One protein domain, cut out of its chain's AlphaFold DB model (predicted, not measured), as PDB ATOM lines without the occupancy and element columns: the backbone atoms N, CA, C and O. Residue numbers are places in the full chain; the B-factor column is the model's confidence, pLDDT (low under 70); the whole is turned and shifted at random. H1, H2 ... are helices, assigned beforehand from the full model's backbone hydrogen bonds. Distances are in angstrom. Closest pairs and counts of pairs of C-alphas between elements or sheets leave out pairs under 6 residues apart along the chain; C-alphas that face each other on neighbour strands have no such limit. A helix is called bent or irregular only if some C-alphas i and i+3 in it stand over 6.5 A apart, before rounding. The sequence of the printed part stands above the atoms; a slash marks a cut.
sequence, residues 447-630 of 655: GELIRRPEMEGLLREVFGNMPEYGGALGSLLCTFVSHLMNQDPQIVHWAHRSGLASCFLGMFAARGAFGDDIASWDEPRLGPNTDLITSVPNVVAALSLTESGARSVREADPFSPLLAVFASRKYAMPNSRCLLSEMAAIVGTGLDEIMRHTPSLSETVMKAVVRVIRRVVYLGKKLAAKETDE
ATOM      1  N   GLY A 447      -0.657   9.996   7.032       68.38
ATOM      2  CA  GLY A 447      -0.684  11.204   6.224       68.38
ATOM      3  C   GLY A 447      -0.334  10.945   4.761       68.38
ATOM      4  O   GLY A 447      -0.894  11.605   3.895       68.38
ATOM      5  N   GLU A 448       0.553   9.995   4.458       78.94
ATOM      6  CA  GLU A 448       0.901   9.658   3.075       78.94
ATOM      7  C   GLU A 448      -0.241   8.925   2.371       78.94
ATOM      8  O   GLU A 448      -0.581   9.268   1.243       78.94
ATOM      9  N   LEU A 449      -0.884   7.970   3.050       79.44
ATOM     10  CA  LEU A 449      -1.998   7.205   2.493       79.44
ATOM     11  C   LEU A 449      -3.210   8.092   2.167       79.44
ATOM     12  O   LEU A 449      -3.769   7.973   1.077       79.44
ATOM     13  N   ILE A 450      -3.604   8.998   3.072       83.81
ATOM     14  CA  ILE A 450      -4.758   9.885   2.841       83.81
ATOM     15  C   ILE A 450      -4.471  10.986   1.804       83.81
ATOM     16  O   ILE A 450      -5.382  11.394   1.087       83.81
ATOM     17  N   ARG A 451      -3.209  11.423   1.664       82.94
ATOM     18  CA  ARG A 451      -2.782  12.408   0.651       82.94
ATOM     19  C   ARG A 451      -2.680  11.842  -0.773       82.94
ATOM     20  O   ARG A 451      -2.394  12.604  -1.696       82.94
ATOM     21  N   ARG A 452      -2.919  10.542  -0.984       85.69
ATOM     22  CA  ARG A 452      -3.004   9.949  -2.330       85.69
ATOM     23  C   ARG A 452      -4.261  10.440  -3.065       85.69
ATOM     24  O   ARG A 452      -5.336  10.452  -2.460       85.69
ATOM     25  N   PRO A 453      -4.177  10.804  -4.360       85.25
ATOM     26  CA  PRO A 453      -5.302  11.387  -5.095       85.25
ATOM     27  C   PRO A 453      -6.502  10.436  -5.229       85.25
ATOM     28  O   PRO A 453      -7.641  10.896  -5.290       85.25
ATOM     29  N   GLU A 454      -6.275   9.121  -5.221       87.00
ATOM     30  CA  GLU A 454      -7.323   8.099  -5.204       87.00
ATOM     31  C   GLU A 454      -8.103   8.106  -3.876       87.00
ATOM     32  O   GLU A 454      -9.331   8.021  -3.875       87.00
ATOM     33  N   MET A 455      -7.402   8.260  -2.746       88.06
ATOM     34  CA  MET A 455      -8.003   8.284  -1.406       88.06
ATOM     35  C   MET A 455      -8.683   9.623  -1.103       88.06
ATOM     36  O   MET A 455      -9.801   9.635  -0.592       88.06
ATOM     37  N   GLU A 456      -8.076  10.751  -1.485       89.50
ATOM     38  CA  GLU A 456      -8.753  12.055  -1.456       89.50
ATOM     39  C   GLU A 456      -9.998  12.046  -2.363       89.50
ATOM     40  O   GLU A 456     -11.052  12.573  -1.996       89.50
ATOM     41  N   GLY A 457      -9.893  11.408  -3.535       89.00
ATOM     42  CA  GLY A 457     -11.010  11.156  -4.437       89.00
ATOM     43  C   GLY A 457     -12.146  10.416  -3.735       89.00
ATOM     44  O   GLY A 457     -13.267  10.928  -3.716       89.00
ATOM     45  N   LEU A 458     -11.857   9.259  -3.127       90.00
ATOM     46  CA  LEU A 458     -12.834   8.444  -2.396       90.00
ATOM     47  C   LEU A 458     -13.554   9.242  -1.315       90.00
ATOM     48  O   LEU A 458     -14.782   9.270  -1.280       90.00
ATOM     49  N   LEU A 459     -12.794   9.889  -0.434       92.62
ATOM     50  CA  LEU A 459     -13.352  10.547   0.741       92.62
ATOM     51  C   LEU A 459     -14.261  11.725   0.358       92.62
ATOM     52  O   LEU A 459     -15.347  11.873   0.920       92.62
ATOM     53  N   ARG A 460     -13.869  12.532  -0.639       92.06
ATOM     54  CA  ARG A 460     -14.694  13.655  -1.117       92.06
ATOM     55  C   ARG A 460     -15.930  13.192  -1.884       92.06
ATOM     56  O   ARG A 460     -17.006  13.749  -1.674       92.06
ATOM     57  N   GLU A 461     -15.799  12.166  -2.726       90.06
ATOM     58  CA  GLU A 461     -16.923  11.577  -3.465       90.06
ATOM     59  C   GLU A 461     -17.963  10.986  -2.501       90.06
ATOM     60  O   GLU A 461     -19.136  11.351  -2.562       90.06
ATOM     61  N   VAL A 462     -17.541  10.132  -1.561       90.50
ATOM     62  CA  VAL A 462     -18.462   9.436  -0.650       90.50
ATOM     63  C   VAL A 462     -19.112  10.389   0.352       90.50
ATOM     64  O   VAL A 462     -20.299  10.236   0.626       90.50
ATOM     65  N   PHE A 463     -18.404  11.395   0.880       91.25
ATOM     66  CA  PHE A 463     -19.047  12.374   1.766       91.25
ATOM     67  C   PHE A 463     -19.960  13.351   1.008       91.25
ATOM     68  O   PHE A 463     -21.042  13.663   1.505       91.25
ATOM     69  N   GLY A 464     -19.601  13.763  -0.214       88.88
ATOM     70  CA  GLY A 464     -20.469  14.595  -1.057       88.88
ATOM     71  C   GLY A 464     -21.746  13.878  -1.521       88.88
ATOM     72  O   GLY A 464     -22.820  14.483  -1.546       88.88
ATOM     73  N   ASN A 465     -21.640  12.582  -1.834       86.62
ATOM     74  CA  ASN A 465     -22.692  11.760  -2.444       86.62
ATOM     75  C   ASN A 465     -23.172  10.609  -1.525       86.62
ATOM     76  O   ASN A 465     -23.626   9.559  -1.986       86.62
ATOM     77  N   MET A 466     -23.099  10.797  -0.201       87.12
ATOM     78  CA  MET A 466     -23.335   9.746   0.806       87.12
ATOM     79  C   MET A 466     -24.607   8.889   0.627       87.12
ATOM     80  O   MET A 466     -24.512   7.679   0.848       87.12
ATOM     81  N   PRO A 467     -25.787   9.423   0.237       81.88
ATOM     82  CA  PRO A 467     -26.989   8.602   0.060       81.88
ATOM     83  C   PRO A 467     -26.851   7.491  -0.992       81.88
ATOM     84  O   PRO A 467     -27.549   6.484  -0.906       81.88
ATOM     85  N   GLU A 468     -25.955   7.658  -1.967       82.12
ATOM     86  CA  GLU A 468     -25.762   6.736  -3.093       82.12
ATOM     87  C   GLU A 468     -24.824   5.579  -2.690       82.12
ATOM     88  O   GLU A 468     -25.114   4.399  -2.925       82.12
ATOM     89  N   TYR A 469     -23.745   5.912  -1.976       84.94
ATOM     90  CA  TYR A 469     -22.770   4.961  -1.431       84.94
ATOM     91  C   TYR A 469     -23.273   4.200  -0.193       84.94
ATOM     92  O   TYR A 469     -22.952   3.024  -0.025       84.94
ATOM     93  N   GLY A 470     -24.113   4.831   0.632       86.50
ATOM     94  CA  GLY A 470     -24.764   4.216   1.788       86.50
ATOM     95  C   GLY A 470     -24.024   4.399   3.121       86.50
ATOM     96  O   GLY A 470     -22.811   4.595   3.189       86.50
ATOM     97  N   GLY A 471     -24.789   4.322   4.216       88.25
ATOM     98  CA  GLY A 471     -24.325   4.696   5.558       88.25
ATOM     99  C   GLY A 471     -23.173   3.857   6.120       88.25
ATOM    100  O   GLY A 471     -22.362   4.404   6.853       88.25
ATOM    101  N   ALA A 472     -23.052   2.579   5.743       90.50
ATOM    102  CA  ALA A 472     -21.987   1.697   6.238       90.50
ATOM    103  C   ALA A 472     -20.593   2.075   5.700       90.50
ATOM    104  O   ALA A 472     -19.622   2.072   6.450       90.50
ATOM    105  N   LEU A 473     -20.481   2.468   4.422       91.56
ATOM    106  CA  LEU A 473     -19.227   3.032   3.912       91.56
ATOM    107  C   LEU A 473     -18.975   4.420   4.520       91.56
ATOM    108  O   LEU A 473     -17.842   4.748   4.857       91.56
ATOM    109  N   GLY A 474     -20.036   5.207   4.731       92.75
ATOM    110  CA  GLY A 474     -19.959   6.480   5.446       92.75
ATOM    111  C   GLY A 474     -19.362   6.350   6.852       92.75
ATOM    112  O   GLY A 474     -18.424   7.076   7.169       92.75
ATOM    113  N   SER A 475     -19.857   5.423   7.678       94.31
ATOM    114  CA  SER A 475     -19.410   5.228   9.067       94.31
ATOM    115  C   SER A 475     -17.970   4.717   9.162       94.31
ATOM    116  O   SER A 475     -17.187   5.221   9.971       94.31
ATOM    117  N   LEU A 476     -17.589   3.787   8.282       94.06
ATOM    118  CA  LEU A 476     -16.214   3.307   8.138       94.06
ATOM    119  C   LEU A 476     -15.253   4.460   7.816       94.06
ATOM    120  O   LEU A 476     -14.256   4.647   8.512       94.06
ATOM    121  N   LEU A 477     -15.573   5.281   6.810       93.94
ATOM    122  CA  LEU A 477     -14.722   6.407   6.419       93.94
ATOM    123  C   LEU A 477     -14.718   7.536   7.464       93.94
ATOM    124  O   LEU A 477     -13.687   8.179   7.643       93.94
ATOM    125  N   CYS A 478     -15.810   7.750   8.207       94.25
ATOM    126  CA  CYS A 478     -15.826   8.653   9.366       94.25
ATOM    127  C   CYS A 478     -14.881   8.162  10.474       94.25
ATOM    128  O   CYS A 478     -14.092   8.937  11.019       94.25
ATOM    129  N   THR A 479     -14.909   6.863  10.774       92.31
ATOM    130  CA  THR A 479     -14.032   6.238  11.777       92.31
ATOM    131  C   THR A 479     -12.564   6.366  11.366       92.31
ATOM    132  O   THR A 479     -11.757   6.886  12.131       92.31
ATOM    133  N   PHE A 480     -12.238   6.014  10.120       90.75
ATOM    134  CA  PHE A 480     -10.892   6.143   9.558       90.75
ATOM    135  C   PHE A 480     -10.386   7.596   9.578       90.75
ATOM    136  O   PHE A 480      -9.323   7.874  10.126       90.75
ATOM    137  N   VAL A 481     -11.158   8.554   9.048       91.94
ATOM    138  CA  VAL A 481     -10.734   9.964   8.964       91.94
ATOM    139  C   VAL A 481     -10.614  10.626  10.341       91.94
ATOM    140  O   VAL A 481      -9.672  11.389  10.554       91.94
ATOM    141  N   SER A 482     -11.507  10.327  11.292       91.69
ATOM    142  CA  SER A 482     -11.388  10.853  12.663       91.69
ATOM    143  C   SER A 482     -10.165  10.294  13.399       91.69
ATOM    144  O   SER A 482      -9.446  11.066  14.030       91.69
ATOM    145  N   HIS A 483      -9.864   8.998  13.252       88.44
ATOM    146  CA  HIS A 483      -8.647   8.383  13.798       88.44
ATOM    147  C   HIS A 483      -7.382   9.058  13.256       88.44
ATOM    148  O   HIS A 483      -6.574   9.553  14.035       88.44
ATOM    149  N   LEU A 484      -7.262   9.182  11.928       88.00
ATOM    150  CA  LEU A 484      -6.119   9.832  11.276       88.00
ATOM    151  C   LEU A 484      -5.904  11.277  11.762       88.00
ATOM    152  O   LEU A 484      -4.782  11.669  12.081       88.00
ATOM    153  N   MET A 485      -6.974  12.072  11.848       89.50
ATOM    154  CA  MET A 485      -6.901  13.473  12.284       89.50
ATOM    155  C   MET A 485      -6.572  13.636  13.775       89.50
ATOM    156  O   MET A 485      -5.932  14.619  14.142       89.50
ATOM    157  N   ASN A 486      -6.953  12.674  14.620       87.12
ATOM    158  CA  ASN A 486      -6.571  12.645  16.034       87.12
ATOM    159  C   ASN A 486      -5.098  12.240  16.247       87.12
ATOM    160  O   ASN A 486      -4.536  12.535  17.300       87.12
ATOM    161  N   GLN A 487      -4.474  11.574  15.270       83.75
ATOM    162  CA  GLN A 487      -3.079  11.127  15.341       83.75
ATOM    163  C   GLN A 487      -2.081  12.121  14.735       83.75
ATOM    164  O   GLN A 487      -0.999  12.304  15.290       83.75
ATOM    165  N   ASP A 488      -2.432  12.776  13.626       82.38
ATOM    166  CA  ASP A 488      -1.595  13.790  12.979       82.38
ATOM    167  C   ASP A 488      -2.385  15.091  12.716       82.38
ATOM    168  O   ASP A 488      -3.153  15.177  11.751       82.38
ATOM    169  N   PRO A 489      -2.151  16.156  13.510       81.25
ATOM    170  CA  PRO A 489      -2.752  17.472  13.291       81.25
ATOM    171  C   PRO A 489      -2.464  18.101  11.914       81.25
ATOM    172  O   PRO A 489      -3.211  18.981  11.474       81.25
ATOM    173  N   GLN A 490      -1.429  17.663  11.181       85.00
ATOM    174  CA  GLN A 490      -1.214  18.103   9.796       85.00
ATOM    175  C   GLN A 490      -2.310  17.586   8.854       85.00
ATOM    176  O   GLN A 490      -2.648  18.276   7.885       85.00
ATOM    177  N   ILE A 491      -2.922  16.433   9.153       88.25
ATOM    178  CA  ILE A 491      -4.054  15.895   8.387       88.25
ATOM    179  C   ILE A 491      -5.286  16.791   8.558       88.25
ATOM    180  O   ILE A 491      -5.973  17.034   7.570       88.25
ATOM    181  N   VAL A 492      -5.512  17.395   9.733       89.00
ATOM    182  CA  VAL A 492      -6.581  18.399   9.933       89.00
ATOM    183  C   VAL A 492      -6.362  19.607   9.014       89.00
ATOM    184  O   VAL A 492      -7.255  20.006   8.263       89.00
ATOM    185  N   HIS A 493      -5.144  20.162   8.995       89.00
ATOM    186  CA  HIS A 493      -4.793  21.270   8.100       89.00
ATOM    187  C   HIS A 493      -4.828  20.894   6.613       89.00
ATOM    188  O   HIS A 493      -5.018  21.769   5.766       89.00
ATOM    189  N   TRP A 494      -4.613  19.628   6.253       90.19
ATOM    190  CA  TRP A 494      -4.803  19.146   4.886       90.19
ATOM    191  C   TRP A 494      -6.293  18.981   4.543       90.19
ATOM    192  O   TRP A 494      -6.711  19.487   3.507       90.19
ATOM    193  N   ALA A 495      -7.110  18.393   5.421       90.88
ATOM    194  CA  ALA A 495      -8.532  18.122   5.187       90.88
ATOM    195  C   ALA A 495      -9.362  19.398   4.964       90.88
ATOM    196  O   ALA A 495     -10.286  19.409   4.148       90.88
ATOM    197  N   HIS A 496      -9.006  20.499   5.634       90.19
ATOM    198  CA  HIS A 496      -9.589  21.819   5.360       90.19
ATOM    199  C   HIS A 496      -9.122  22.415   4.017       90.19
ATOM    200  O   HIS A 496      -9.894  23.111   3.365       90.19
ATOM    201  N   ARG A 497      -7.895  22.120   3.557       90.31
ATOM    202  CA  ARG A 497      -7.339  22.635   2.285       90.31
ATOM    203  C   ARG A 497      -7.742  21.830   1.044       90.31
ATOM    204  O   ARG A 497      -7.892  22.426  -0.015       90.31
ATOM    205  N   SER A 498      -7.938  20.515   1.152       89.75
ATOM    206  CA  SER A 498      -8.402  19.650   0.048       89.75
ATOM    207  C   SER A 498      -9.913  19.752  -0.219       89.75
ATOM    208  O   SER A 498     -10.430  19.184  -1.185       89.75
ATOM    209  N   GLY A 499     -10.644  20.466   0.645       90.38
ATOM    210  CA  GLY A 499     -12.105  20.505   0.635       90.38
ATOM    211  C   GLY A 499     -12.754  19.246   1.218       90.38
ATOM    212  O   GLY A 499     -13.970  19.104   1.152       90.38
ATOM    213  N   LEU A 500     -11.985  18.335   1.825       92.62
ATOM    214  CA  LEU A 500     -12.546  17.170   2.510       92.62
ATOM    215  C   LEU A 500     -13.486  17.585   3.654       92.62
ATOM    216  O   LEU A 500     -14.588  17.048   3.774       92.62
ATOM    217  N   ALA A 501     -13.086  18.580   4.448       92.31
ATOM    218  CA  ALA A 501     -13.905  19.121   5.529       92.31
ATOM    219  C   ALA A 501     -15.221  19.735   5.017       92.31
ATOM    220  O   ALA A 501     -16.272  19.511   5.614       92.31
ATOM    221  N   SER A 502     -15.200  20.454   3.887       91.75
ATOM    222  CA  SER A 502     -16.411  21.043   3.302       91.75
ATOM    223  C   SER A 502     -17.299  20.010   2.599       91.75
ATOM    224  O   SER A 502     -18.518  20.146   2.657       91.75
ATOM    225  N   CYS A 503     -16.743  18.932   2.030       92.62
ATOM    226  CA  CYS A 503     -17.529  17.773   1.588       92.62
ATOM    227  C   CYS A 503     -18.225  17.076   2.770       92.62
ATOM    228  O   CYS A 503     -19.417  16.784   2.686       92.62
ATOM    229  N   PHE A 504     -17.515  16.854   3.883       93.81
ATOM    230  CA  PHE A 504     -18.089  16.253   5.092       93.81
ATOM    231  C   PHE A 504     -19.170  17.137   5.729       93.81
ATOM    232  O   PHE A 504     -20.257  16.654   6.027       93.81
ATOM    233  N   LEU A 505     -18.929  18.440   5.889       91.44
ATOM    234  CA  LEU A 505     -19.922  19.369   6.440       91.44
ATOM    235  C   LEU A 505     -21.112  19.581   5.475       91.44
ATOM    236  O   LEU A 505     -22.266  19.632   5.902       91.44
ATOM    237  N   GLY A 506     -20.863  19.591   4.161       87.56
ATOM    238  CA  GLY A 506     -21.885  19.675   3.108       87.56
ATOM    239  C   GLY A 506     -22.829  18.466   3.015       87.56
ATOM    240  O   GLY A 506     -23.880  18.554   2.376       87.56
ATOM    241  N   MET A 507     -22.506  17.356   3.684       87.75
ATOM    242  CA  MET A 507     -23.397  16.209   3.885       87.75
ATOM    243  C   MET A 507     -24.602  16.568   4.779       87.75
ATOM    244  O   MET A 507     -25.724  16.131   4.514       87.75
ATOM    245  N   PHE A 508     -24.381  17.408   5.800       84.56
ATOM    246  CA  PHE A 508     -25.407  17.870   6.745       84.56
ATOM    247  C   PHE A 508     -26.238  19.031   6.196       84.56
ATOM    248  O   PHE A 508     -27.408  19.158   6.551       84.56
ATOM    249  N   ALA A 509     -25.647  19.853   5.322       69.38
ATOM    250  CA  ALA A 509     -26.287  21.026   4.736       69.38
ATOM    251  C   ALA A 509     -27.583  20.652   3.991       69.38
ATOM    252  O   ALA A 509     -27.557  20.098   2.887       69.38
ATOM    253  N   ALA A 510     -28.731  20.943   4.600       56.00
ATOM    254  CA  ALA A 510     -30.034  20.848   3.957       56.00
ATOM    255  C   ALA A 510     -30.265  22.046   3.012       56.00
ATOM    256  O   ALA A 510     -29.584  23.072   3.091       56.00
ATOM    257  N   ARG A 511     -31.217  21.916   2.075       47.75
ATOM    258  CA  ARG A 511     -31.684  23.044   1.248       47.75
ATOM    259  C   ARG A 511     -32.593  23.924   2.113       47.75
ATOM    260  O   ARG A 511     -33.810  23.815   2.055       47.75
ATOM    261  N   GLY A 512     -31.947  24.746   2.931       48.19
ATOM    262  CA  GLY A 512     -32.528  25.408   4.093       48.19
ATOM    263  C   GLY A 512     -31.727  25.012   5.330       48.19
ATOM    264  O   GLY A 512     -31.531  23.828   5.592       48.19
ATOM    265  N   ALA A 513     -31.218  25.993   6.077       53.06
ATOM    266  CA  ALA A 513     -30.773  25.730   7.441       53.06
ATOM    267  C   ALA A 513     -32.018  25.447   8.294       53.06
ATOM    268  O   ALA A 513     -33.024  26.129   8.105       53.06
ATOM    269  N   PHE A 514     -31.942  24.482   9.220       61.75
ATOM    270  CA  PHE A 514     -33.059  24.108  10.098       61.75
ATOM    271  C   PHE A 514     -33.620  25.349  10.798       61.75
ATOM    272  O   PHE A 514     -32.997  25.888  11.719       61.75
ATOM    273  N   GLY A 515     -34.776  25.809  10.317       60.62
ATOM    274  CA  GLY A 515     -35.331  27.100  10.689       60.62
ATOM    275  C   GLY A 515     -35.719  27.179  12.164       60.62
ATOM    276  O   GLY A 515     -35.911  26.173  12.848       60.62
ATOM    277  N   ASP A 516     -35.894  28.406  12.652       65.94
ATOM    278  CA  ASP A 516     -36.474  28.626  13.980       65.94
ATOM    279  C   ASP A 516     -38.002  28.405  14.002       65.94
ATOM    280  O   ASP A 516     -38.589  28.336  15.086       65.94
ATOM    281  N   ASP A 517     -38.647  28.214  12.839       73.19
ATOM    282  CA  ASP A 517     -40.011  27.681  12.780       73.19
ATOM    283  C   ASP A 517     -40.027  26.175  13.090       73.19
ATOM    284  O   ASP A 517     -39.728  25.305  12.273       73.19
ATOM    285  N   ILE A 518     -40.452  25.874  14.314       77.50
ATOM    286  CA  ILE A 518     -40.609  24.521  14.847       77.50
ATOM    287  C   ILE A 518     -41.734  23.742  14.132       77.50
ATOM    288  O   ILE A 518     -41.790  22.517  14.270       77.50
ATOM    289  N   ALA A 519     -42.630  24.390  13.378       72.81
ATOM    290  CA  ALA A 519     -43.665  23.720  12.592       72.81
ATOM    291  C   ALA A 519     -43.099  23.115  11.293       72.81
ATOM    292  O   ALA A 519     -43.239  21.896  11.093       72.81
ATOM    293  N   SER A 520     -42.435  23.929  10.460       73.12
ATOM    294  CA  SER A 520     -41.762  23.523   9.215       73.12
ATOM    295  C   SER A 520     -40.415  22.844   9.494       73.12
ATOM    296  O   SER A 520     -39.349  23.441   9.396       73.12
ATOM    297  N   TRP A 521     -40.469  21.573   9.885       75.69
ATOM    298  CA  TRP A 521     -39.276  20.799  10.224       75.69
ATOM    299  C   TRP A 521     -38.763  20.005   9.027       75.69
ATOM    300  O   TRP A 521     -39.421  19.053   8.598       75.69
ATOM    301  N   ASP A 522     -37.584  20.373   8.540       74.00
ATOM    302  CA  ASP A 522     -36.888  19.657   7.475       74.00
ATOM    303  C   ASP A 522     -36.511  18.224   7.889       74.00
ATOM    304  O   ASP A 522     -36.295  17.914   9.066       74.00
ATOM    305  N   GLU A 523     -36.412  17.312   6.919       78.56
ATOM    306  CA  GLU A 523     -35.897  15.969   7.191       78.56
ATOM    307  C   GLU A 523     -34.361  15.936   7.109       78.56
ATOM    308  O   GLU A 523     -33.788  16.411   6.125       78.56
ATOM    309  N   PRO A 524     -33.657  15.322   8.084       82.19
ATOM    310  CA  PRO A 524     -32.207  15.181   8.006       82.19
ATOM    311  C   PRO A 524     -31.781  14.364   6.776       82.19
ATOM    312  O   PRO A 524     -32.318  13.283   6.500       82.19
ATOM    313  N   ARG A 525     -30.770  14.868   6.052       80.38
ATOM    314  CA  ARG A 525     -30.256  14.251   4.816       80.38
ATOM    315  C   ARG A 525     -29.626  12.872   5.033       80.38
ATOM    316  O   ARG A 525     -29.630  12.063   4.107       80.38
ATOM    317  N   LEU A 526     -29.117  12.589   6.234       83.94
ATOM    318  CA  LEU A 526     -28.473  11.316   6.565       83.94
ATOM    319  C   LEU A 526     -29.444  10.133   6.403       83.94
ATOM    320  O   LEU A 526     -30.649  10.241   6.657       83.94
ATOM    321  N   GLY A 527     -28.921   8.972   6.011       83.69
ATOM    322  CA  GLY A 527     -29.683   7.722   6.047       83.69
ATOM    323  C   GLY A 527     -29.935   7.249   7.488       83.69
ATOM    324  O   GLY A 527     -29.181   7.621   8.387       83.69
ATOM    325  N   PRO A 528     -30.965   6.419   7.741       87.12
ATOM    326  CA  PRO A 528     -31.139   5.745   9.024       87.12
ATOM    327  C   PRO A 528     -30.086   4.635   9.179       87.12
ATOM    328  O   PRO A 528     -30.337   3.469   8.885       87.12
ATOM    329  N   ASN A 529     -28.885   5.013   9.615       89.50
ATOM    330  CA  ASN A 529     -27.786   4.110   9.944       89.50
ATOM    331  C   ASN A 529     -27.162   4.556  11.272       89.50
ATOM    332  O   ASN A 529     -26.699   5.688  11.388       89.50
ATOM    333  N   THR A 530     -27.186   3.680  12.276       90.69
ATOM    334  CA  THR A 530     -26.777   4.018  13.647       90.69
ATOM    335  C   THR A 530     -25.287   4.345  13.728       90.69
ATOM    336  O   THR A 530     -24.931   5.386  14.273       90.69
ATOM    337  N   ASP A 531     -24.443   3.501  13.130       91.44
ATOM    338  CA  ASP A 531     -22.976   3.567  13.219       91.44
ATOM    339  C   ASP A 531     -22.418   4.851  12.590       91.44
ATOM    340  O   ASP A 531     -21.473   5.458  13.091       91.44
ATOM    341  N   LEU A 532     -23.040   5.310  11.500       92.81
ATOM    342  CA  LEU A 532     -22.745   6.598  10.886       92.81
ATOM    343  C   LEU A 532     -23.021   7.720  11.880       92.81
ATOM    344  O   LEU A 532     -22.136   8.525  12.155       92.81
ATOM    345  N   ILE A 533     -24.234   7.774  12.426       92.88
ATOM    346  CA  ILE A 533     -24.687   8.919  13.219       92.88
ATOM    347  C   ILE A 533     -23.936   8.990  14.562       92.88
ATOM    348  O   ILE A 533     -23.660  10.089  15.039       92.88
ATOM    349  N   THR A 534     -23.515   7.853  15.129       93.50
ATOM    350  CA  THR A 534     -22.613   7.814  16.295       93.50
ATOM    351  C   THR A 534     -21.152   8.137  15.961       93.50
ATOM    352  O   THR A 534     -20.454   8.658  16.825       93.50
ATOM    353  N   SER A 535     -20.681   7.898  14.729       94.19
ATOM    354  CA  SER A 535     -19.318   8.274  14.301       94.19
ATOM    355  C   SER A 535     -19.147   9.770  13.979       94.19
ATOM    356  O   SER A 535     -18.030  10.287  14.041       94.19
ATOM    357  N   VAL A 536     -20.234  10.489  13.664       94.81
ATOM    358  CA  VAL A 536     -20.191  11.908  13.259       94.81
ATOM    359  C   VAL A 536     -19.530  12.834  14.295       94.81
ATOM    360  O   VAL A 536     -18.657  13.602  13.882       94.81
ATOM    361  N   PRO A 537     -19.871  12.798  15.604       94.94
ATOM    362  CA  PRO A 537     -19.228  13.655  16.603       94.94
ATOM    363  C   PRO A 537     -17.699  13.537  16.606       94.94
ATOM    364  O   PRO A 537     -17.015  14.553  16.675       94.94
ATOM    365  N   ASN A 538     -17.156  12.329  16.426       94.50
ATOM    366  CA  ASN A 538     -15.709  12.094  16.426       94.50
ATOM    367  C   ASN A 538     -15.014  12.818  15.259       94.50
ATOM    368  O   ASN A 538     -13.934  13.381  15.434       94.50
ATOM    369  N   VAL A 539     -15.643  12.853  14.077       95.00
ATOM    370  CA  VAL A 539     -15.132  13.610  12.920       95.00
ATOM    371  C   VAL A 539     -15.254  15.116  13.151       95.00
ATOM    372  O   VAL A 539     -14.326  15.853  12.831       95.00
ATOM    373  N   VAL A 540     -16.366  15.587  13.728       95.00
ATOM    374  CA  VAL A 540     -16.572  17.016  14.025       95.00
ATOM    375  C   VAL A 540     -15.553  17.521  15.056       95.00
ATOM    376  O   VAL A 540     -14.953  18.570  14.830       95.00
ATOM    377  N   ALA A 541     -15.303  16.755  16.123       93.94
ATOM    378  CA  ALA A 541     -14.281  17.045  17.130       93.94
ATOM    379  C   ALA A 541     -12.874  17.111  16.513       93.94
ATOM    380  O   ALA A 541     -12.147  18.085  16.708       93.94
ATOM    381  N   ALA A 542     -12.514  16.110  15.705       93.12
ATOM    382  CA  ALA A 542     -11.219  16.053  15.035       93.12
ATOM    383  C   ALA A 542     -11.031  17.203  14.015       93.12
ATOM    384  O   ALA A 542      -9.948  17.777  13.905       93.12
ATOM    385  N   LEU A 543     -12.097  17.620  13.316       93.06
ATOM    386  CA  LEU A 543     -12.083  18.803  12.443       93.06
ATOM    387  C   LEU A 543     -11.981  20.130  13.214       93.06
ATOM    388  O   LEU A 543     -11.476  21.104  12.645       93.06
ATOM    389  N   SER A 544     -12.439  20.190  14.473       93.00
ATOM    390  CA  SER A 544     -12.407  21.393  15.319       93.00
ATOM    391  C   SER A 544     -11.146  21.545  16.178       93.00
ATOM    392  O   SER A 544     -11.018  22.556  16.865       93.00
ATOM    393  N   LEU A 545     -10.171  20.627  16.077       88.25
ATOM    394  CA  LEU A 545      -8.864  20.693  16.764       88.25
ATOM    395  C   LEU A 545      -8.030  21.952  16.445       88.25
ATOM    396  O   LEU A 545      -7.051  22.237  17.132       88.25
ATOM    397  N   THR A 546      -8.393  22.715  15.411       88.69
ATOM    398  CA  THR A 546      -7.753  23.993  15.056       88.69
ATOM    399  C   THR A 546      -8.777  25.125  15.099       88.69
ATOM    400  O   THR A 546      -9.931  24.925  14.727       88.69
ATOM    401  N   GLU A 547      -8.371  26.342  15.477       88.81
ATOM    402  CA  GLU A 547      -9.298  27.487  15.577       88.81
ATOM    403  C   GLU A 547     -10.015  27.783  14.244       88.81
ATOM    404  O   GLU A 547     -11.215  28.059  14.218       88.81
ATOM    405  N   SER A 548      -9.303  27.658  13.117       88.00
ATOM    406  CA  SER A 548      -9.900  27.811  11.784       88.00
ATOM    407  C   SER A 548     -10.905  26.701  11.462       88.00
ATOM    408  O   SER A 548     -11.924  26.970  10.828       88.00
ATOM    409  N   GLY A 549     -10.638  25.469  11.905       89.62
ATOM    410  CA  GLY A 549     -11.554  24.345  11.737       89.62
ATOM    411  C   GLY A 549     -12.801  24.480  12.606       89.62
ATOM    412  O   GLY A 549     -13.911  24.328  12.106       89.62
ATOM    413  N   ALA A 550     -12.641  24.883  13.870       91.62
ATOM    414  CA  ALA A 550     -13.747  25.209  14.766       91.62
ATOM    415  C   ALA A 550     -14.631  26.339  14.208       91.62
ATOM    416  O   ALA A 550     -15.853  26.274  14.326       91.62
ATOM    417  N   ARG A 551     -14.041  27.346  13.549       91.38
ATOM    418  CA  ARG A 551     -14.798  28.403  12.862       91.38
ATOM    419  C   ARG A 551     -15.641  27.846  11.708       91.38
ATOM    420  O   ARG A 551     -16.844  28.077  11.691       91.38
ATOM    421  N   SER A 552     -15.046  27.034  10.829       90.44
ATOM    422  CA  SER A 552     -15.762  26.391   9.714       90.44
ATOM    423  C   SER A 552     -16.876  25.440  10.186       90.44
ATOM    424  O   SER A 552     -17.978  25.458   9.640       90.44
ATOM    425  N   VAL A 553     -16.638  24.667  11.253       92.62
ATOM    426  CA  VAL A 553     -17.659  23.827  11.906       92.62
ATOM    427  C   VAL A 553     -18.812  24.677  12.456       92.62
ATOM    428  O   VAL A 553     -19.971  24.292  12.309       92.62
ATOM    429  N   ARG A 554     -18.525  25.842  13.054       91.50
ATOM    430  CA  ARG A 554     -19.555  26.762  13.566       91.50
ATOM    431  C   ARG A 554     -20.399  27.372  12.444       91.50
ATOM    432  O   ARG A 554     -21.608  27.490  12.596       91.50
ATOM    433  N   GLU A 555     -19.765  27.748  11.337       89.69
ATOM    434  CA  GLU A 555     -20.419  28.340  10.160       89.69
ATOM    435  C   GLU A 555     -21.317  27.337   9.415       89.69
ATOM    436  O   GLU A 555     -22.324  27.736   8.833       89.69
ATOM    437  N   ALA A 556     -20.990  26.042   9.461       88.50
ATOM    438  CA  ALA A 556     -21.767  24.982   8.817       88.50
ATOM    439  C   ALA A 556     -22.926  24.406   9.663       88.50
ATOM    440  O   ALA A 556     -23.768  23.708   9.103       88.50
ATOM    441  N   ASP A 557     -22.939  24.640  10.985       89.75
ATOM    442  CA  ASP A 557     -23.846  24.031  11.983       89.75
ATOM    443  C   ASP A 557     -24.237  22.560  11.683       89.75
ATOM    444  O   ASP A 557     -25.402  22.262  11.397       89.75
ATOM    445  N   PRO A 558     -23.297  21.598  11.778       91.00
ATOM    446  CA  PRO A 558     -23.628  20.178  11.653       91.00
ATOM    447  C   PRO A 558     -24.479  19.666  12.830       91.00
ATOM    448  O   PRO A 558     -25.068  18.589  12.734       91.00
ATOM    449  N   PHE A 559     -24.574  20.419  13.933       92.12
ATOM    450  CA  PHE A 559     -25.252  19.999  15.160       92.12
ATOM    451  C   PHE A 559     -26.771  19.993  15.006       92.12
ATOM    452  O   PHE A 559     -27.419  19.047  15.454       92.12
ATOM    453  N   SER A 560     -27.348  21.002  14.343       88.50
ATOM    454  CA  SER A 560     -28.798  21.048  14.114       88.50
ATOM    455  C   SER A 560     -29.301  19.881  13.242       88.50
ATOM    456  O   SER A 560     -30.209  19.183  13.698       88.50
ATOM    457  N   PRO A 561     -28.713  19.565  12.066       88.19
ATOM    458  CA  PRO A 561     -29.092  18.384  11.284       88.19
ATOM    459  C   PRO A 561     -28.809  17.053  11.994       88.19
ATOM    460  O   PRO A 561     -29.612  16.127  11.877       88.19
ATOM    461  N   LEU A 562     -27.700  16.953  12.744       91.00
ATOM    462  CA  LEU A 562     -27.346  15.758  13.516       91.00
ATOM    463  C   LEU A 562     -28.384  15.459  14.603       91.00
ATOM    464  O   LEU A 562     -28.891  14.343  14.687       91.00
ATOM    465  N   LEU A 563     -28.736  16.454  15.419       91.19
ATOM    466  CA  LEU A 563     -29.703  16.279  16.502       91.19
ATOM    467  C   LEU A 563     -31.146  16.175  15.983       91.19
ATOM    468  O   LEU A 563     -31.980  15.527  16.616       91.19
ATOM    469  N   ALA A 564     -31.461  16.742  14.813       89.12
ATOM    470  CA  ALA A 564     -32.796  16.651  14.221       89.12
ATOM    471  C   ALA A 564     -33.232  15.216  13.861       89.12
ATOM    472  O   ALA A 564     -34.431  14.954  13.723       89.12
ATOM    473  N   VAL A 565     -32.284  14.276  13.797       89.75
ATOM    474  CA  VAL A 565     -32.518  12.824  13.752       89.75
ATOM    475  C   VAL A 565     -33.449  12.362  14.881       89.75
ATOM    476  O   VAL A 565     -34.412  11.641  14.618       89.75
ATOM    477  N   PHE A 566     -33.236  12.834  16.115       89.56
ATOM    478  CA  PHE A 566     -34.024  12.445  17.294       89.56
ATOM    479  C   PHE A 566     -35.472  12.969  17.270       89.56
ATOM    480  O   PHE A 566     -36.317  12.477  18.014       89.56
ATOM    481  N   ALA A 567     -35.786  13.932  16.394       88.44
ATOM    482  CA  ALA A 567     -37.133  14.474  16.200       88.44
ATOM    483  C   ALA A 567     -37.800  14.031  14.878       88.44
ATOM    484  O   ALA A 567     -38.895  14.505  14.557       88.44
ATOM    485  N   SER A 568     -37.171  13.136  14.103       87.12
ATOM    486  CA  SER A 568     -37.690  12.671  12.810       87.12
ATOM    487  C   SER A 568     -38.235  11.237  12.860       87.12
ATOM    488  O   SER A 568     -37.581  10.290  13.300       87.12
ATOM    489  N   ARG A 569     -39.443  11.060  12.307       85.62
ATOM    490  CA  ARG A 569     -40.147   9.766  12.207       85.62
ATOM    491  C   ARG A 569     -39.408   8.729  11.354       85.62
ATOM    492  O   ARG A 569     -39.712   7.547  11.463       85.62
ATOM    493  N   LYS A 570     -38.447   9.154  10.531       86.69
ATOM    494  CA  LYS A 570     -37.592   8.317   9.672       86.69
ATOM    495  C   LYS A 570     -36.673   7.371  10.465       86.69
ATOM    496  O   LYS A 570     -36.301   6.317   9.960       86.69
ATOM    497  N   TYR A 571     -36.329   7.729  11.706       87.56
ATOM    498  CA  TYR A 571     -35.391   6.983  12.564       87.56
ATOM    499  C   TYR A 571     -36.076   6.238  13.722       87.56
ATOM    500  O   TYR A 571     -35.455   5.387  14.363       87.56
ATOM    501  N   ALA A 572     -37.349   6.554  13.974       85.69
ATOM    502  CA  ALA A 572     -38.189   5.944  14.998       85.69
ATOM    503  C   ALA A 572     -38.949   4.712  14.472       85.69
ATOM    504  O   ALA A 572     -39.165   4.550  13.267       85.69
ATOM    505  N   MET A 573     -39.428   3.877  15.394       82.50
ATOM    506  CA  MET A 573     -40.329   2.766  15.072       82.50
ATOM    507  C   MET A 573     -41.679   3.280  14.526       82.50
ATOM    508  O   MET A 573     -42.148   4.333  14.959       82.50
ATOM    509  N   PRO A 574     -42.337   2.546  13.606       81.25
ATOM    510  CA  PRO A 574     -41.914   1.269  13.020       81.25
ATOM    511  C   PRO A 574     -40.914   1.406  11.856       81.25
ATOM    512  O   PRO A 574     -40.427   0.391  11.370       81.25
ATOM    513  N   ASN A 575     -40.611   2.628  11.402       83.62
ATOM    514  CA  ASN A 575     -39.842   2.881  10.177       83.62
ATOM    515  C   ASN A 575     -38.363   2.483  10.292       83.62
ATOM    516  O   ASN A 575     -37.761   2.049   9.314       83.62
ATOM    517  N   SER A 576     -37.770   2.637  11.478       83.69
ATOM    518  CA  SER A 576     -36.398   2.222  11.764       83.69
ATOM    519  C   SER A 576     -36.207   1.868  13.241       83.69
ATOM    520  O   SER A 576     -36.964   2.295  14.114       83.69
ATOM    521  N   ARG A 577     -35.156   1.089  13.517       83.00
ATOM    522  CA  ARG A 577     -34.681   0.753  14.867       83.00
ATOM    523  C   ARG A 577     -33.539   1.652  15.363       83.00
ATOM    524  O   ARG A 577     -33.080   1.436  16.478       83.00
ATOM    525  N   CYS A 578     -33.084   2.647  14.589       83.12
ATOM    526  CA  CYS A 578     -31.938   3.496  14.961       83.12
ATOM    527  C   CYS A 578     -32.070   4.113  16.363       83.12
ATOM    528  O   CYS A 578     -31.143   4.017  17.162       83.12
ATOM    529  N   LEU A 579     -33.240   4.674  16.689       83.19
ATOM    530  CA  LEU A 579     -33.486   5.321  17.985       83.19
ATOM    531  C   LEU A 579     -33.746   4.351  19.160       83.19
ATOM    532  O   LEU A 579     -34.077   4.810  20.247       83.19
ATOM    533  N   LEU A 580     -33.609   3.031  18.968       75.38
ATOM    534  CA  LEU A 580     -33.702   2.027  20.046       75.38
ATOM    535  C   LEU A 580     -32.333   1.612  20.618       75.38
ATOM    536  O   LEU A 580     -32.267   0.720  21.459       75.38
ATOM    537  N   SER A 581     -31.244   2.204  20.123       69.31
ATOM    538  CA  SER A 581     -29.874   1.949  20.580       69.31
ATOM    539  C   SER A 581     -29.416   3.007  21.594       69.31
ATOM    540  O   SER A 581     -29.994   4.090  21.673       69.31
ATOM    541  N   GLU A 582     -28.292   2.761  22.274       84.19
ATOM    542  CA  GLU A 582     -27.562   3.732  23.116       84.19
ATOM    543  C   GLU A 582     -27.069   4.976  22.340       84.19
ATOM    544  O   GLU A 582     -26.483   5.893  22.910       84.19
ATOM    545  N   MET A 583     -27.343   5.042  21.035       87.62
ATOM    546  CA  MET A 583     -27.102   6.151  20.110       87.62
ATOM    547  C   MET A 583     -27.350   7.551  20.699       87.62
ATOM    548  O   MET A 583     -26.549   8.448  20.447       87.62
ATOM    549  N   ALA A 584     -28.419   7.757  21.476       88.88
ATOM    550  CA  ALA A 584     -28.686   9.052  22.112       88.88
ATOM    551  C   ALA A 584     -27.619   9.423  23.160       88.88
ATOM    552  O   ALA A 584     -27.153  10.561  23.184       88.88
ATOM    553  N   ALA A 585     -27.182   8.455  23.970       91.25
ATOM    554  CA  ALA A 585     -26.106   8.635  24.940       91.25
ATOM    555  C   ALA A 585     -24.741   8.779  24.247       91.25
ATOM    556  O   ALA A 585     -23.980   9.672  24.595       91.25
ATOM    557  N   ILE A 586     -24.453   7.970  23.219       92.56
ATOM    558  CA  ILE A 586     -23.184   8.035  22.471       92.56
ATOM    559  C   ILE A 586     -23.023   9.398  21.776       92.56
ATOM    560  O   ILE A 586     -21.975  10.032  21.899       92.56
ATOM    561  N   VAL A 587     -24.068   9.890  21.095       94.62
ATOM    562  CA  VAL A 587     -24.054  11.234  20.491       94.62
ATOM    563  C   VAL A 587     -23.991  12.319  21.571       94.62
ATOM    564  O   VAL A 587     -23.254  13.285  21.399       94.62
ATOM    565  N   GLY A 588     -24.691  12.156  22.699       94.06
ATOM    566  CA  GLY A 588     -24.612  13.072  23.843       94.06
ATOM    567  C   GLY A 588     -23.191  13.223  24.396       94.06
ATOM    568  O   GLY A 588     -22.697  14.343  24.502       94.06
ATOM    569  N   THR A 589     -22.503  12.110  24.663       95.19
ATOM    570  CA  THR A 589     -21.102  12.090  25.119       95.19
ATOM    571  C   THR A 589     -20.160  12.713  24.090       95.19
ATOM    572  O   THR A 589     -19.313  13.525  24.452       95.19
ATOM    573  N   GLY A 590     -20.335  12.407  22.798       94.62
ATOM    574  CA  GLY A 590     -19.546  13.028  21.731       94.62
ATOM    575  C   GLY A 590     -19.746  14.547  21.631       94.62
ATOM    576  O   GLY A 590     -18.808  15.272  21.311       94.62
ATOM    577  N   LEU A 591     -20.945  15.051  21.943       96.00
ATOM    578  CA  LEU A 591     -21.216  16.488  22.016       96.00
ATOM    579  C   LEU A 591     -20.646  17.135  23.290       96.00
ATOM    580  O   LEU A 591     -20.136  18.249  23.191       96.00
ATOM    581  N   ASP A 592     -20.678  16.467  24.452       94.69
ATOM    582  CA  ASP A 592     -20.009  16.965  25.672       94.69
ATOM    583  C   ASP A 592     -18.497  17.102  25.454       94.69
ATOM    584  O   ASP A 592     -17.921  18.143  25.764       94.69
ATOM    585  N   GLU A 593     -17.869  16.112  24.815       93.69
ATOM    586  CA  GLU A 593     -16.436  16.143  24.512       93.69
ATOM    587  C   GLU A 593     -16.079  17.289  23.543       93.69
ATOM    588  O   GLU A 593     -15.113  18.020  23.777       93.69
ATOM    589  N   ILE A 594     -16.900  17.544  22.514       95.12
ATOM    590  CA  ILE A 594     -16.746  18.722  21.634       95.12
ATOM    591  C   ILE A 594     -16.847  20.028  22.433       95.12
ATOM    592  O   ILE A 594     -16.051  20.941  22.215       95.12
ATOM    593  N   MET A 595     -17.793  20.140  23.369       94.88
ATOM    594  CA  MET A 595     -17.955  21.340  24.199       94.88
ATOM    595  C   MET A 595     -16.818  21.525  25.212       94.88
ATOM    596  O   MET A 595     -16.419  22.657  25.488       94.88
ATOM    597  N   ARG A 596     -16.274  20.424  25.739       94.50
ATOM    598  CA  ARG A 596     -15.132  20.391  26.658       94.50
ATOM    599  C   ARG A 596     -13.831  20.790  25.964       94.50
ATOM    600  O   ARG A 596     -13.093  21.622  26.487       94.50
ATOM    601  N   HIS A 597     -13.559  20.218  24.793       91.25
ATOM    602  CA  HIS A 597     -12.306  20.418  24.060       91.25
ATOM    603  C   HIS A 597     -12.341  21.615  23.103       91.25
ATOM    604  O   HIS A 597     -11.299  22.189  22.797       91.25
ATOM    605  N   THR A 598     -13.520  22.044  22.647       93.06
ATOM    606  CA  THR A 598     -13.710  23.259  21.838       93.06
ATOM    607  C   THR A 598     -14.839  24.138  22.416       93.06
ATOM    608  O   THR A 598     -15.900  24.269  21.799       93.06
ATOM    609  N   PRO A 599     -14.620  24.842  23.550       92.19
ATOM    610  CA  PRO A 599     -15.654  25.660  24.207       92.19
ATOM    611  C   PRO A 599     -16.292  26.746  23.324       92.19
ATOM    612  O   PRO A 599     -17.401  27.206  23.586       92.19
ATOM    613  N   SER A 600     -15.618  27.140  22.238       93.31
ATOM    614  CA  SER A 600     -16.140  28.097  21.254       93.31
ATOM    615  C   SER A 600     -17.262  27.542  20.352       93.31
ATOM    616  O   SER A 600     -17.795  28.278  19.519       93.31
ATOM    617  N   LEU A 601     -17.621  26.261  20.491       94.00
ATOM    618  CA  LEU A 601     -18.760  25.625  19.818       94.00
ATOM    619  C   LEU A 601     -19.971  25.429  20.745       94.00
ATOM    620  O   LEU A 601     -21.086  25.264  20.246       94.00
ATOM    621  N   SER A 602     -19.798  25.510  22.067       94.38
ATOM    622  CA  SER A 602     -20.820  25.126  23.054       94.38
ATOM    623  C   SER A 602     -22.120  25.925  22.956       94.38
ATOM    624  O   SER A 602     -23.199  25.367  23.134       94.38
ATOM    625  N   GLU A 603     -22.056  27.205  22.578       93.81
ATOM    626  CA  GLU A 603     -23.257  28.009  22.314       93.81
ATOM    627  C   GLU A 603     -24.068  27.470  21.118       93.81
ATOM    628  O   GLU A 603     -25.298  27.466  21.147       93.81
ATOM    629  N   THR A 604     -23.391  26.972  20.077       92.06
ATOM    630  CA  THR A 604     -24.035  26.417  18.871       92.06
ATOM    631  C   THR A 604     -24.646  25.050  19.174       92.06
ATOM    632  O   THR A 604     -25.816  24.823  18.872       92.06
ATOM    633  N   VAL A 605     -23.904  24.183  19.876       94.31
ATOM    634  CA  VAL A 605     -24.400  22.879  20.350       94.31
ATOM    635  C   VAL A 605     -25.640  23.057  21.235       94.31
ATOM    636  O   VAL A 605     -26.662  22.412  21.002       94.31
ATOM    637  N   MET A 606     -25.610  23.982  22.200       94.38
ATOM    638  CA  MET A 606     -26.756  24.242  23.081       94.38
ATOM    639  C   MET A 606     -27.959  24.852  22.351       94.38
ATOM    640  O   MET A 606     -29.094  24.465  22.633       94.38
ATOM    641  N   LYS A 607     -27.748  25.733  21.363       92.19
ATOM    642  CA  LYS A 607     -28.829  26.215  20.482       92.19
ATOM    643  C   LYS A 607     -29.494  25.060  19.720       92.19
ATOM    644  O   LYS A 607     -30.724  24.986  19.703       92.19
ATOM    645  N   ALA A 608     -28.710  24.135  19.166       91.12
ATOM    646  CA  ALA A 608     -29.220  22.957  18.461       91.12
ATOM    647  C   ALA A 608     -30.001  22.002  19.391       91.12
ATOM    648  O   ALA A 608     -31.127  21.614  19.067       91.12
ATOM    649  N   VAL A 609     -29.471  21.695  20.584       92.88
ATOM    650  CA  VAL A 609     -30.158  20.876  21.606       92.88
ATOM    651  C   VAL A 609     -31.501  21.498  22.003       92.88
ATOM    652  O   VAL A 609     -32.534  20.826  21.969       92.88
ATOM    653  N   VAL A 610     -31.530  22.802  22.303       92.12
ATOM    654  CA  VAL A 610     -32.767  23.514  22.666       92.12
ATOM    655  C   VAL A 610     -33.780  23.526  21.512       92.12
ATOM    656  O   VAL A 610     -34.978  23.356  21.760       92.12
ATOM    657  N   ARG A 611     -33.340  23.673  20.252       87.75
ATOM    658  CA  ARG A 611     -34.214  23.598  19.063       87.75
ATOM    659  C   ARG A 611     -34.892  22.227  18.946       87.75
ATOM    660  O   ARG A 611     -36.107  22.160  18.753       87.75
ATOM    661  N   VAL A 612     -34.146  21.138  19.138       89.94
ATOM    662  CA  VAL A 612     -34.681  19.768  19.052       89.94
ATOM    663  C   VAL A 612     -35.620  19.441  20.215       89.94
ATOM    664  O   VAL A 612     -36.711  18.924  19.973       89.94
ATOM    665  N   ILE A 613     -35.291  19.835  21.451       91.50
ATOM    666  CA  ILE A 613     -36.201  19.689  22.604       91.50
ATOM    667  C   ILE A 613     -37.529  20.420  22.345       91.50
ATOM    668  O   ILE A 613     -38.604  19.852  22.555       91.50
ATOM    669  N   ARG A 614     -37.490  21.652  21.813       91.44
ATOM    670  CA  ARG A 614     -38.703  22.407  21.443       91.44
ATOM    671  C   ARG A 614     -39.548  21.683  20.388       91.44
ATOM    672  O   ARG A 614     -40.775  21.680  20.507       91.44
ATOM    673  N   ARG A 615     -38.930  21.026  19.398       89.56
ATOM    674  CA  ARG A 615     -39.649  20.202  18.409       89.56
ATOM    675  C   ARG A 615     -40.266  18.949  19.023       89.56
ATOM    676  O   ARG A 615     -41.415  18.654  18.704       89.56
ATOM    677  N   VAL A 616     -39.573  18.251  19.922       89.25
ATOM    678  CA  VAL A 616     -40.146  17.100  20.647       89.25
ATOM    679  C   VAL A 616     -41.361  17.537  21.477       89.25
ATOM    680  O   VAL A 616     -42.412  16.902  21.401       89.25
ATOM    681  N   VAL A 617     -41.287  18.682  22.165       91.75
ATOM    682  CA  VAL A 617     -42.429  19.271  22.894       91.75
ATOM    683  C   VAL A 617     -43.587  19.650  21.957       91.75
ATOM    684  O   VAL A 617     -44.745  19.400  22.292       91.75
ATOM    685  N   TYR A 618     -43.313  20.214  20.774       90.62
ATOM    686  CA  TYR A 618     -44.343  20.481  19.757       90.62
ATOM    687  C   TYR A 618     -45.019  19.187  19.272       90.62
ATOM    688  O   TYR A 618     -46.245  19.128  19.189       90.62
ATOM    689  N   LEU A 619     -44.236  18.138  18.995       88.38
ATOM    690  CA  LEU A 619     -44.756  16.834  18.575       88.38
ATOM    691  C   LEU A 619     -45.623  16.195  19.670       88.38
ATOM    692  O   LEU A 619     -46.716  15.733  19.357       88.38
ATOM    693  N   GLY A 620     -45.194  16.241  20.935       89.50
ATOM    694  CA  GLY A 620     -45.976  15.752  22.076       89.50
ATOM    695  C   GLY A 620     -47.311  16.485  22.238       89.50
ATOM    696  O   GLY A 620     -48.359  15.847  22.298       89.50
ATOM    697  N   LYS A 621     -47.308  17.826  22.192       91.69
ATOM    698  CA  LYS A 621     -48.546  18.634  22.219       91.69
ATOM    699  C   LYS A 621     -49.491  18.299  21.058       91.69
ATOM    700  O   LYS A 621     -50.703  18.260  21.245       91.69
ATOM    701  N   LYS A 622     -48.940  18.033  19.869       89.94
ATOM    702  CA  LYS A 622     -49.699  17.652  18.668       89.94
ATOM    703  C   LYS A 622     -50.244  16.218  18.712       89.94
ATOM    704  O   LYS A 622     -51.162  15.921  17.955       89.94
ATOM    705  N   LEU A 623     -49.698  15.340  19.556       89.38
ATOM    706  CA  LEU A 623     -50.262  14.013  19.822       89.38
ATOM    707  C   LEU A 623     -51.401  14.106  20.844       89.38
ATOM    708  O   LEU A 623     -52.516  13.723  20.512       89.38
ATOM    709  N   ALA A 624     -51.164  14.745  21.995       91.44
ATOM    710  CA  ALA A 624     -52.174  14.908  23.045       91.44
ATOM    711  C   ALA A 624     -53.470  15.579  22.543       91.44
ATOM    712  O   ALA A 624     -54.566  15.158  22.896       91.44
ATOM    713  N   ALA A 625     -53.361  16.585  21.663       91.69
ATOM    714  CA  ALA A 625     -54.531  17.224  21.052       91.69
ATOM    715  C   ALA A 625     -55.369  16.262  20.181       91.69
ATOM    716  O   ALA A 625     -56.593  16.352  20.165       91.69
ATOM    717  N   LYS A 626     -54.726  15.314  19.483       87.75
ATOM    718  CA  LYS A 626     -55.425  14.314  18.657       87.75
ATOM    719  C   LYS A 626     -56.158  13.294  19.515       87.75
ATOM    720  O   LYS A 626     -57.270  12.922  19.171       87.75
ATOM    721  N   GLU A 627     -55.553  12.881  20.624       87.12
ATOM    722  CA  GLU A 627     -56.169  11.966  21.589       87.12
ATOM    723  C   GLU A 627     -57.460  12.590  22.154       87.12
ATOM    724  O   GLU A 627     -58.516  11.961  22.111       87.12
ATOM    725  N   THR A 628     -57.432  13.877  22.529       84.19
ATOM    726  CA  THR A 628     -58.638  14.595  22.981       84.19
ATOM    727  C   THR A 628     -59.686  14.824  21.885       84.19
ATOM    728  O   THR A 628     -60.878  14.834  22.189       84.19
ATOM    729  N   ASP A 629     -59.287  14.982  20.619       76.94
ATOM    730  CA  ASP A 629     -60.226  15.109  19.492       76.94
ATOM    731  C   ASP A 629     -60.898  13.760  19.159       76.94
ATOM    732  O   ASP A 629     -62.096  13.713  18.865       76.94
ATOM    733  N   GLU A 630     -60.146  12.656  19.225       67.25
ATOM    734  CA  GLU A 630     -60.633  11.300  18.944       67.25
ATOM    735  C   GLU A 630     -61.596  10.808  20.043       67.25
ATOM    736  O   GLU A 630     -62.678  10.312  19.712       67.25
TER     737      GLU A 630
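Overview. This is residues 447 to 630 of the 655 residues of the protein "DUF913 domain-containing protein" of Thalassiosira oceanica (UniProt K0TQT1). A body of short and medium helices packs round H7, and one long helix, H11, runs along its side and past it, so that residues 620 to 630 stick out as a free arm. H4, H7 and H10 run side by side with H7 in the middle; H8 and H9 pack on the part of H11 within the body, and H2 and H6 make a side-by-side pair. The printed part has 184 residues with eleven named helices, H1 to H11 in chain order, and no named strand; the class is all helix. It is compact, with a radius of gyration of the C-alphas of 17.0 A, and spans 63 by 33 by 29 A.

Arrangement. H11, residues 599 to 630, and H10, residues 583 to 597, form a helical hairpin, touching through residues 601 to 605 and 591 to 595 alone; their closest C-alphas, of Met 595 and Ser 602, are 4.9 A apart. H9, residues 559 to 567, touches residues 604 to 616 of H11, closest at the C-alphas of Ser 560 and Ala 608, 4.8 A, the same way at a shallow tilt of 22 degrees. H8, residues 547 to 556, touches residues 600 to 604 of H11, closest at the C-alphas of Arg 554 and Leu 601, 6.4 A. H7, residues 530 to 543, touches H10 at a shallow tilt of 4 degrees, the same way, with the C-alphas of Pro 537 and Gly 590 closest at 5.2 A. H7, H8, H10 and H11 are an up and down bundle, each running against the one before it. H4, residues 471 to 487, touches H7, closest at the C-alphas of Ser 475 and Leu 532, 4.0 A. H2, residues 453 to 464, touches H6, residues 500 to 508, closest at the C-alphas of Gly 464 and Cys 503, 5.1 A. H5, residues 489 to 497, and H4 touch only at the corner, and only just, with 3 pairs of C-alphas within 8 A. H1, residues 447 to 450, and H3, residues 466 to 469, are each close to H2 but not clearly touching it, at 6.3 A between closest C-alphas. Every O i to N i+4 pair is within hydrogen-bond range in H2, H4, H8 and H10, against 4 of 5 in H5 and in H6, 7 of 10 in H7, 25 of 28 in H11 and 2 of 5 in H9, which has 3 of 6 O i to N i+3 pairs within range; H1 and H3 are too short for an i+4 pair.

Along the chain. H11 is 47.5 A long, from C-alpha 599 at (-15.654, 25.660, 24.207) to C-alpha 630 at (-60.633, 11.300, 18.944). H4 measures 24.3 A, and H7 and H10 20.9 A each. H11 is irregular, with C-alphas 600 and 603 7.2 A apart, and H7 only just, with C-alphas 534 and 537 6.8 A apart. H1 begins at C-alpha 447, (-0.684, 11.204, 6.224).

Size, cuts and confidence. The C-alphas farthest apart, of Glu 448 and Glu 630, are 63.6 A from each other. The printed part has no cut. The links from H6 to H7, 21 residues, and from H9 to H10, 15 residues, are long. The mean pLDDT of the printed part is 87.2, and residues 447, 509 to 516, 581 and 630 are under 70.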